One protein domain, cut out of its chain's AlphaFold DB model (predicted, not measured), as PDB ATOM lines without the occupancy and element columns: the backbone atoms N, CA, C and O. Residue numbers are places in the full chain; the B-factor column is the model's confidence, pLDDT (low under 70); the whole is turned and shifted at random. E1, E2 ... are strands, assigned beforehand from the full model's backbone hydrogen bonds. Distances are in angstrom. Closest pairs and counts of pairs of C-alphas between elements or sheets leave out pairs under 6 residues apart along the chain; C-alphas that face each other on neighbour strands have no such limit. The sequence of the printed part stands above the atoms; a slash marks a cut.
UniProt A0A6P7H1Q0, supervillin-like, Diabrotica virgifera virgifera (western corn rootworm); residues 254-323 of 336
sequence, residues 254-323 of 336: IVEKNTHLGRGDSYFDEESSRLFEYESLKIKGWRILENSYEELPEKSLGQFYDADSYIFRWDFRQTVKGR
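AT A GLANCE: This is residues 254 to 323 of the 336 residues of the protein "supervillin-like" of Diabrotica virgifera virgifera (western corn rootworm) (UniProt A0A6P7H1Q0). Two long strands, E3 and E5, run side by side as a bent, twisted ribbon, with short E2 and E4 folded back beside opposite ends of E3, and E1 close by E2. The printed part has 70 residues with five named strands, in order E1 to E5 along the chain, which hold 42 of the 70; the class is all strand, and the whole is loose, with a radius of gyration of the C-alphas of 15.7 A and spans of 49 by 22 by 17 A. The branched sheet is antiparallel.

HOW THE PARTS SIT: E1, residues 259 to 262, pairs with no named strand. E2, residues 266 to 269, and E3, residues 274 to 289, form a hairpin, with N 267 and O 276 within hydrogen-bond range at 2.8 A. E3 bends by 64 degrees at residue 281. E3 and E4, residues 292 to 295, form another hairpin, N 287 to O 294 being 2.8 A; E2, E3 and E4 make a meander, each strand the antiparallel neighbour of the one before. E5, residues 309 to 322, is on the other side of E3, antiparallel at 169 degrees, N 284 to O 313 being 2.9 A.

IN THESE COORDINATES: E1 begins at C-alpha 259 (35.330, 10.891, 97.040). E3 is 41.4 A long and E5 39.0 A, ending at C-alpha 322 (31.215, -2.274, 87.946).

THE WHOLE: The printed part has no cut. The link from E4 to E5, residues 296 to 308, is long. Residues 256 to 258 and 322 to 323 have pLDDT under 70.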
ATOM      1  N   ILE A 254      41.836  11.811  99.234       83.12
ATOM      2  CA  ILE A 254      40.409  11.789  99.565       83.12
ATOM      3  C   ILE A 254      39.922  13.235  99.651       83.12
ATOM      4  O   ILE A 254      40.440  14.021 100.442       83.12
ATOM      5  N   VAL A 255      38.926  13.586  98.840       76.69
ATOM      6  CA  VAL A 255      38.281  14.910  98.849       76.69
ATOM      7  C   VAL A 255      36.970  14.836  99.644       76.69
ATOM      8  O   VAL A 255      36.362  13.765  99.748       76.69
ATOM      9  N   GLU A 256      36.544  15.962 100.237       59.41
ATOM     10  CA  GLU A 256      35.350  16.061 101.091       59.41
ATOM     11  C   GLU A 256      34.131  15.301 100.533       59.41
ATOM     12  O   GLU A 256      33.832  15.349  99.338       59.41
ATOM     13  N   LYS A 257      33.391  14.635 101.436       57.97
ATOM     14  CA  LYS A 257      32.282  13.695 101.155       57.97
ATOM     15  C   LYS A 257      32.710  12.357 100.521       57.97
ATOM     16  O   LYS A 257      32.028  11.858  99.628       57.97
ATOM     17  N   ASN A 258      33.788  11.745 101.022       61.88
ATOM     18  CA  ASN A 258      34.217  10.371 100.696       61.88
ATOM     19  C   ASN A 258      34.488  10.108  99.200       61.88
ATOM     20  O   ASN A 258      34.304   8.987  98.729       61.88
ATOM     21  N   THR A 259      34.921  11.116  98.435       71.88
ATOM     22  CA  THR A 259      35.330  10.891  97.040       71.88
ATOM     23  C   THR A 259      36.822  10.581  96.998       71.88
ATOM     24  O   THR A 259      37.652  11.449  97.266       71.88
ATOM     25  N   HIS A 260      37.148   9.330  96.688       82.69
ATOM     26  CA  HIS A 260      38.507   8.799  96.699       82.69
ATOM     27  C   HIS A 260      39.117   8.882  95.302       82.69
ATOM     28  O   HIS A 260      38.670   8.187  94.395       82.69
ATOM     29  N   LEU A 261      40.108   9.748  95.113       82.94
ATOM     30  CA  LEU A 261      40.691  10.010  93.796       82.94
ATOM     31  C   LEU A 261      41.911   9.134  93.487       82.94
ATOM     32  O   LEU A 261      42.413   9.179  92.364       82.94
ATOM     33  N   GLY A 262      42.394   8.327  94.436       84.12
ATOM     34  CA  GLY A 262      43.615   7.554  94.227       84.12
ATOM     35  C   GLY A 262      44.809   8.498  94.071       84.12
ATOM     36  O   GLY A 262      44.907   9.545  94.717       84.12
ATOM     37  N   ARG A 263      45.664   8.180  93.093       82.69
ATOM     38  CA  ARG A 263      46.697   9.098  92.580       82.69
ATOM     39  C   ARG A 263      46.197  10.032  91.475       82.69
ATOM     40  O   ARG A 263      46.988  10.765  90.885       82.69
ATOM     41  N   GLY A 264      44.901   9.995  91.178       78.75
ATOM     42  CA  GLY A 264      44.262  10.757  90.111       78.75
ATOM     43  C   GLY A 264      44.154  10.033  88.766       78.75
ATOM     44  O   GLY A 264      43.848  10.671  87.762       78.75
ATOM     45  N   ASP A 265      44.384   8.719  88.741       82.06
ATOM     46  CA  ASP A 265      44.262   7.849  87.568       82.06
ATOM     47  C   ASP A 265      43.146   6.805  87.725       82.06
ATOM     48  O   ASP A 265      42.265   6.690  86.873       82.06
ATOM     49  N   SER A 266      43.133   6.054  88.823       84.25
ATOM     50  CA  SER A 266      42.066   5.117  89.149       84.25
ATOM     51  C   SER A 266      42.008   4.813  90.640       84.25
ATOM     52  O   SER A 266      42.994   4.934  91.362       84.25
ATOM     53  N   TYR A 267      40.837   4.393  91.099       85.44
ATOM     54  CA  TYR A 267      40.608   3.938  92.459       85.44
ATOM     55  C   TYR A 267      39.650   2.747  92.447       85.44
ATOM     56  O   TYR A 267      38.612   2.781  91.784       85.44
ATOM     57  N   PHE A 268      39.989   1.677  93.165       83.44
ATOM     58  CA  PHE A 268      39.107   0.525  93.326       83.44
ATOM     59  C   PHE A 268      38.518   0.518  94.731       83.44
ATOM     60  O   PHE A 268      39.241   0.384  95.713       83.44
ATOM     61  N   ASP A 269      37.197   0.623  94.802       80.75
ATOM     62  CA  ASP A 269      36.458   0.504  96.049       80.75
ATOM     63  C   ASP A 269      36.095  -0.965  96.289       80.75
ATOM     64  O   ASP A 269      35.270  -1.545  95.568       80.75
ATOM     65  N   GLU A 270      36.718  -1.569  97.301       77.69
ATOM     66  CA  GLU A 270      36.471  -2.957  97.693       77.69
ATOM     67  C   GLU A 270      35.061  -3.161  98.268       77.69
ATOM     68  O   GLU A 270      34.458  -4.210  98.032       77.69
ATOM     69  N   GLU A 271      34.500  -2.159  98.957       77.88
ATOM     70  CA  GLU A 271      33.184  -2.254  99.596       77.88
ATOM     71  C   GLU A 271      32.069  -2.266  98.545       77.88
ATOM     72  O   GLU A 271      31.181  -3.122  98.569       77.88
ATOM     73  N   SER A 272      32.138  -1.359  97.567       74.25
ATOM     74  CA  SER A 272      31.151  -1.310  96.482       74.25
ATOM     75  C   SER A 272      31.503  -2.187  95.274       74.25
ATOM     76  O   SER A 272      30.672  -2.338  94.371       74.25
ATOM     77  N   SER A 273      32.699  -2.794  95.248       79.50
ATOM     78  CA  SER A 273      33.243  -3.558  94.113       79.50
ATOM     79  C   SER A 273      33.211  -2.771  92.792       79.50
ATOM     80  O   SER A 273      32.892  -3.312  91.722       79.50
ATOM     81  N   ARG A 274      33.518  -1.471  92.863       79.69
ATOM     82  CA  ARG A 274      33.524  -0.542  91.723       79.69
ATOM     83  C   ARG A 274      34.934  -0.045  91.450       79.69
ATOM     84  O   ARG A 274      35.662   0.329  92.359       79.69
ATOM     85  N   LEU A 275      35.287  -0.001  90.170       83.25
ATOM     86  CA  LEU A 275      36.485   0.667  89.683       83.25
ATOM     87  C   LEU A 275      36.104   2.065  89.196       83.25
ATOM     88  O   LEU A 275      35.278   2.212  88.296       83.25
ATOM     89  N   PHE A 276      36.717   3.075  89.785       85.00
ATOM     90  CA  PHE A 276      36.652   4.464  89.370       85.00
ATOM     91  C   PHE A 276      37.894   4.764  88.532       85.00
ATOM     92  O   PHE A 276      39.008   4.512  88.972       85.00
ATOM     93  N   GLU A 277      37.718   5.262  87.315       87.06
ATOM     94  CA  GLU A 277      38.805   5.721  86.446       87.06
ATOM     95  C   GLU A 277      38.683   7.228  86.247       87.06
ATOM     96  O   GLU A 277      37.595   7.734  85.960       87.06
ATOM     97  N   TYR A 278      39.800   7.933  86.380       88.00
ATOM     98  CA  TYR A 278      39.895   9.379  86.290       88.00
ATOM     99  C   TYR A 278      40.688   9.762  85.047       88.00
ATOM    100  O   TYR A 278      41.866   9.452  84.900       88.00
ATOM    101  N   GLU A 279      40.032  10.463  84.134       89.31
ATOM    102  CA  GLU A 279      40.675  11.028  82.958       89.31
ATOM    103  C   GLU A 279      40.859  12.527  83.165       89.31
ATOM    104  O   GLU A 279      39.891  13.282  83.288       89.31
ATOM    105  N   SER A 280      42.115  12.962  83.205       88.75
ATOM    106  CA  SER A 280      42.454  14.376  83.321       88.75
ATOM    107  C   SER A 280      42.077  15.121  82.042       88.75
ATOM    108  O   SER A 280      42.638  14.856  80.982       88.75
ATOM    109  N   LEU A 281      41.146  16.071  82.145       90.88
ATOM    110  CA  LEU A 281      40.719  16.897  81.014       90.88
ATOM    111  C   LEU A 281      41.566  18.165  80.922       90.88
ATOM    112  O   LEU A 281      42.027  18.535  79.843       90.88
ATOM    113  N   LYS A 282      41.749  18.854  82.053       90.94
ATOM    114  CA  LYS A 282      42.488  20.114  82.111       90.94
ATOM    115  C   LYS A 282      43.037  20.379  83.505       90.94
ATOM    116  O   LYS A 282      42.353  20.162  84.498       90.94
ATOM    117  N   ILE A 283      44.251  20.916  83.566       91.31
ATOM    118  CA  ILE A 283      44.851  21.425  84.799       91.31
ATOM    119  C   ILE A 283      45.212  22.889  84.569       91.31
ATOM    120  O   ILE A 283      45.842  23.230  83.570       91.31
ATOM    121  N   LYS A 284      44.788  23.754  85.487       93.25
ATOM    122  CA  LYS A 284      45.212  25.152  85.564       93.25
ATOM    123  C   LYS A 284      45.835  25.406  86.926       93.25
ATOM    124  O   LYS A 284      45.331  24.896  87.922       93.25
ATOM    125  N   GLY A 285      46.904  26.188  86.955       93.12
ATOM    126  CA  GLY A 285      47.592  26.575  88.179       93.12
ATOM    127  C   GLY A 285      47.685  28.088  88.287       93.12
ATOM    128  O   GLY A 285      47.841  28.767  87.274       93.12
ATOM    129  N   TRP A 286      47.614  28.606  89.504       94.19
ATOM    130  CA  TRP A 286      47.861  30.006  89.819       94.19
ATOM    131  C   TRP A 286      48.851  30.098  90.968       94.19
ATOM    132  O   TRP A 286      48.741  29.347  91.937       94.19
ATOM    133  N   ARG A 287      49.790  31.034  90.879       92.56
ATOM    134  CA  ARG A 287      50.631  31.441  91.999       92.56
ATOM    135  C   ARG A 287      49.937  32.562  92.767       92.56
ATOM    136  O   ARG A 287      49.487  33.532  92.158       92.56
ATOM    137  N   ILE A 288      49.849  32.423  94.084       92.00
ATOM    138  CA  ILE A 288      49.273  33.421  94.986       92.00
ATOM    139  C   ILE A 288      50.364  34.430  95.354       92.00
ATOM    140  O   ILE A 288      51.447  34.050  95.792       92.00
ATOM    141  N   LEU A 289      50.060  35.712  95.185       87.38
ATOM    142  CA  LEU A 289      50.851  36.849  95.652       87.38
ATOM    143  C   LEU A 289      50.074  37.552  96.777       87.38
ATOM    144  O   LEU A 289      48.862  37.380  96.883       87.38
ATOM    145  N   GLU A 290      50.731  38.400  97.572       81.69
ATOM    146  CA  GLU A 290      50.115  39.048  98.752       81.69
ATOM    147  C   GLU A 290      48.763  39.731  98.470       81.69
ATOM    148  O   GLU A 290      47.865  39.684  99.302       81.69
ATOM    149  N   ASN A 291      48.600  40.331  97.283       83.00
ATOM    150  CA  ASN A 291      47.386  41.065  96.900       83.00
ATOM    151  C   ASN A 291      46.772  40.613  95.560       83.00
ATOM    152  O   ASN A 291      45.881  41.281  95.035       83.00
ATOM    153  N   SER A 292      47.271  39.536  94.943       88.94
ATOM    154  CA  SER A 292      46.793  39.091  93.622       88.94
ATOM    155  C   SER A 292      47.153  37.634  93.329       88.94
ATOM    156  O   SER A 292      47.726  36.945  94.166       88.94
ATOM    157  N   TYR A 293      46.816  37.150  92.136       89.94
ATOM    158  CA  TYR A 293      47.218  35.832  91.660       89.94
ATOM    159  C   TYR A 293      47.695  35.913  90.207       89.94
ATOM    160  O   TYR A 293      47.191  36.713  89.417       89.94
ATOM    161  N   GLU A 294      48.655  35.067  89.853       92.12
ATOM    162  CA  GLU A 294      49.225  34.963  88.507       92.12
ATOM    163  C   GLU A 294      48.956  33.563  87.944       92.12
ATOM    164  O   GLU A 294      49.278  32.570  88.592       92.12
ATOM    165  N   GLU A 295      48.356  33.455  86.751       93.12
ATOM    166  CA  GLU A 295      48.156  32.151  86.095       93.12
ATOM    167  C   GLU A 295      49.499  31.592  85.612       93.12
ATOM    168  O   GLU A 295      50.249  32.258  84.899       93.12
ATOM    169  N   LEU A 296      49.797  30.353  86.004       92.44
ATOM    170  CA  LEU A 296      51.036  29.684  85.641       92.44
ATOM    171  C   LEU A 296      51.034  29.312  84.150       92.44
ATOM    172  O   LEU A 296      50.052  28.750  83.655       92.44
ATOM    173  N   PRO A 297      52.151  29.530  83.433       91.44
ATOM    174  CA  PRO A 297      52.332  28.982  82.097       91.44
ATOM    175  C   PRO A 297      52.249  27.451  82.110       91.44
ATOM    176  O   PRO A 297      52.765  26.809  83.024       91.44
ATOM    177  N   GLU A 298      51.709  26.844  81.048       86.56
ATOM    178  CA  GLU A 298      51.567  25.377  80.955       86.56
ATOM    179  C   GLU A 298      52.893  24.623  81.157       86.56
ATOM    180  O   GLU A 298      52.914  23.543  81.737       86.56
ATOM    181  N   LYS A 299      54.019  25.215  80.738       87.75
ATOM    182  CA  LYS A 299      55.366  24.634  80.897       87.75
ATOM    183  C   LYS A 299      55.868  24.605  82.344       87.75
ATOM    184  O   LYS A 299      56.820  23.887  82.630       87.75
ATOM    185  N   SER A 300      55.270  25.409  83.217       87.12
ATOM    186  CA  SER A 300      55.635  25.535  84.629       87.12
ATOM    187  C   SER A 300      54.694  24.748  85.542       87.12
ATOM    188  O   SER A 300      54.952  24.653  86.738       87.12
ATOM    189  N   LEU A 301      53.623  24.152  85.001       84.81
ATOM    190  CA  LEU A 301      52.758  23.253  85.762       84.81
ATOM    191  C   LEU A 301      53.583  22.050  86.248       84.81
ATOM    192  O   LEU A 301      54.179  21.330  85.450       84.81
ATOM    193  N   GLY A 302      53.628  21.855  87.568       83.44
ATOM    194  CA  GLY A 302      54.424  20.808  88.219       83.44
ATOM    195  C   GLY A 302      55.801  21.256  88.726       83.44
ATOM    196  O   GLY A 302      56.510  20.445  89.315       83.44
ATOM    197  N   GLN A 303      56.184  22.522  88.532       88.50
ATOM    198  CA  GLN A 303      57.372  23.118  89.149       88.50
ATOM    199  C   GLN A 303      56.944  24.009  90.316       88.50
ATOM    200  O   GLN A 303      56.100  24.885  90.143       88.50
ATOM    201  N   PHE A 304      57.534  23.789  91.490       89.75
ATOM    202  CA  PHE A 304      57.157  24.473  92.724       89.75
ATOM    203  C   PHE A 304      58.380  25.110  93.374       89.75
ATOM    204  O   PHE A 304      59.448  24.496  93.431       89.75
ATOM    205  N   TYR A 305      58.194  26.324  93.882       89.44
ATOM    206  CA  TYR A 305      59.159  27.029  94.721       89.44
ATOM    207  C   TYR A 305      58.630  27.053  96.155       89.44
ATOM    208  O   TYR A 305      57.449  27.312  96.364       89.44
ATOM    209  N   ASP A 306      59.496  26.766  97.124       88.56
ATOM    210  CA  ASP A 306      59.166  26.639  98.550       88.56
ATOM    211  C   ASP A 306      58.677  27.946  99.192       88.56
ATOM    212  O   ASP A 306      57.901  27.912 100.143       88.56
ATOM    213  N   ALA A 307      59.096  29.090  98.651       87.56
ATOM    214  CA  ALA A 307      58.690  30.415  99.111       87.56
ATOM    215  C   ALA A 307      57.311  30.881  98.592       87.56
ATOM    216  O   ALA A 307      56.826  31.921  99.032       87.56
ATOM    217  N   ASP A 308      56.683  30.142  97.672       90.19
ATOM    218  CA  ASP A 308      55.463  30.560  96.976       90.19
ATOM    219  C   ASP A 308      54.265  29.657  97.329       90.19
ATOM    220  O   ASP A 308      54.395  28.449  97.533       90.19
ATOM    221  N   SER A 309      53.064  30.238  97.335       91.31
ATOM    222  CA  SER A 309      51.801  29.496  97.472       91.31
ATOM    223  C   SER A 309      51.111  29.333  96.120       91.31
ATOM    224  O   SER A 309      51.141  30.241  95.289       91.31
ATOM    225  N   TYR A 310      50.438  28.201  95.900       92.50
ATOM    226  CA  TYR A 310      49.802  27.892  94.617       92.50
ATOM    227  C   TYR A 310      48.391  27.325  94.782       92.50
ATOM    228  O   TYR A 310      48.117  26.576  95.716       92.50
ATOM    229  N   ILE A 311      47.512  27.625  93.826       90.81
ATOM    230  CA  ILE A 311      46.180  27.022  93.688       90.81
ATOM    231  C   ILE A 311      46.138  26.266  92.373       90.81
ATOM    232  O   ILE A 311      46.485  26.818  91.330       90.81
ATOM    233  N   PHE A 312      45.654  25.028  92.400       90.38
ATOM    234  CA  PHE A 312      45.408  24.253  91.192       90.38
ATOM    235  C   PHE A 312      43.930  23.926  91.060       90.38
ATOM    236  O   PHE A 312      43.271  23.516  92.012       90.38
ATOM    237  N   ARG A 313      43.422  24.084  89.841       90.75
ATOM    238  CA  ARG A 313      42.119  23.579  89.432       90.75
ATOM    239  C   ARG A 313      42.341  22.426  88.471       90.75
ATOM    240  O   ARG A 313      42.915  22.610  87.397       90.75
ATOM    241  N   TRP A 314      41.836  21.267  88.858       90.94
ATOM    242  CA  TRP A 314      41.868  20.058  88.056       90.94
ATOM    243  C   TRP A 314      40.452  19.708  87.607       90.94
ATOM    244  O   TRP A 314      39.596  19.362  88.417       90.94
ATOM    245  N   ASP A 315      40.209  19.835  86.306       90.56
ATOM    246  CA  ASP A 315      38.994  19.353  85.668       90.56
ATOM    247  C   ASP A 315      39.260  17.916  85.185       90.56
ATOM    248  O   ASP A 315      40.145  17.678  84.353       90.56
ATOM    249  N   PHE A 316      38.494  16.951  85.691       89.88
ATOM    250  CA  PHE A 316      38.622  15.538  85.339       89.88
ATOM    251  C   PHE A 316      37.267  14.901  85.043       89.88
ATOM    252  O   PHE A 316      36.218  15.377  85.480       89.88
ATOM    253  N   ARG A 317      37.295  13.798  84.295       88.56
ATOM    254  CA  ARG A 317      36.140  12.944  84.027       88.56
ATOM    255  C   ARG A 317      36.275  11.648  84.812       88.56
ATOM    256  O   ARG A 317      37.254  10.930  84.648       88.56
ATOM    257  N   GLN A 318      35.266  11.333  85.617       87.75
ATOM    258  CA  GLN A 318      35.184  10.073  86.348       87.75
ATOM    259  C   GLN A 318      34.335   9.062  85.569       87.75
ATOM    260  O   GLN A 318      33.174   9.326  85.261       87.75
ATOM    261  N   THR A 319      34.890   7.883  85.303       87.06
ATOM    262  CA  THR A 319      34.174   6.737  84.729       87.06
ATOM    263  C   THR A 319      34.055   5.642  85.780       87.06
ATOM    264  O   THR A 319      35.053   5.225  86.357       87.06
ATOM    265  N   VAL A 320      32.841   5.146  86.027       84.81
ATOM    266  CA  VAL A 320      32.600   4.074  87.006       84.81
ATOM    267  C   VAL A 320      32.351   2.758  86.278       84.81
ATOM    268  O   VAL A 320      31.369   2.614  85.549       84.81
ATOM    269  N   LYS A 321      33.221   1.772  86.493       81.44
ATOM    270  CA  LYS A 321      33.098   0.409  85.969       81.44
ATOM    271  C   LYS A 321      32.766  -0.552  87.110       81.44
ATOM    272  O   LYS A 321      33.562  -0.763  88.019       81.44
ATOM    273  N   GLY A 322      31.586  -1.165  87.059       68.94
ATOM    274  CA  GLY A 322      31.215  -2.274  87.946       68.94
ATOM    275  C   GLY A 322      31.512  -3.638  87.314       68.94
ATOM    276  O   GLY A 322      31.462  -3.784  86.087       68.94
ATOM    277  N   ARG A 323      31.767  -4.661  88.138       54.56
ATOM    278  CA  ARG A 323      31.743  -6.066  87.688       54.56
ATOM    279  C   ARG A 323      30.296  -6.558  87.588       54.56
ATOM    280  O   ARG A 323      29.469  -6.253  88.443       54.56
TER     281      ARG A 323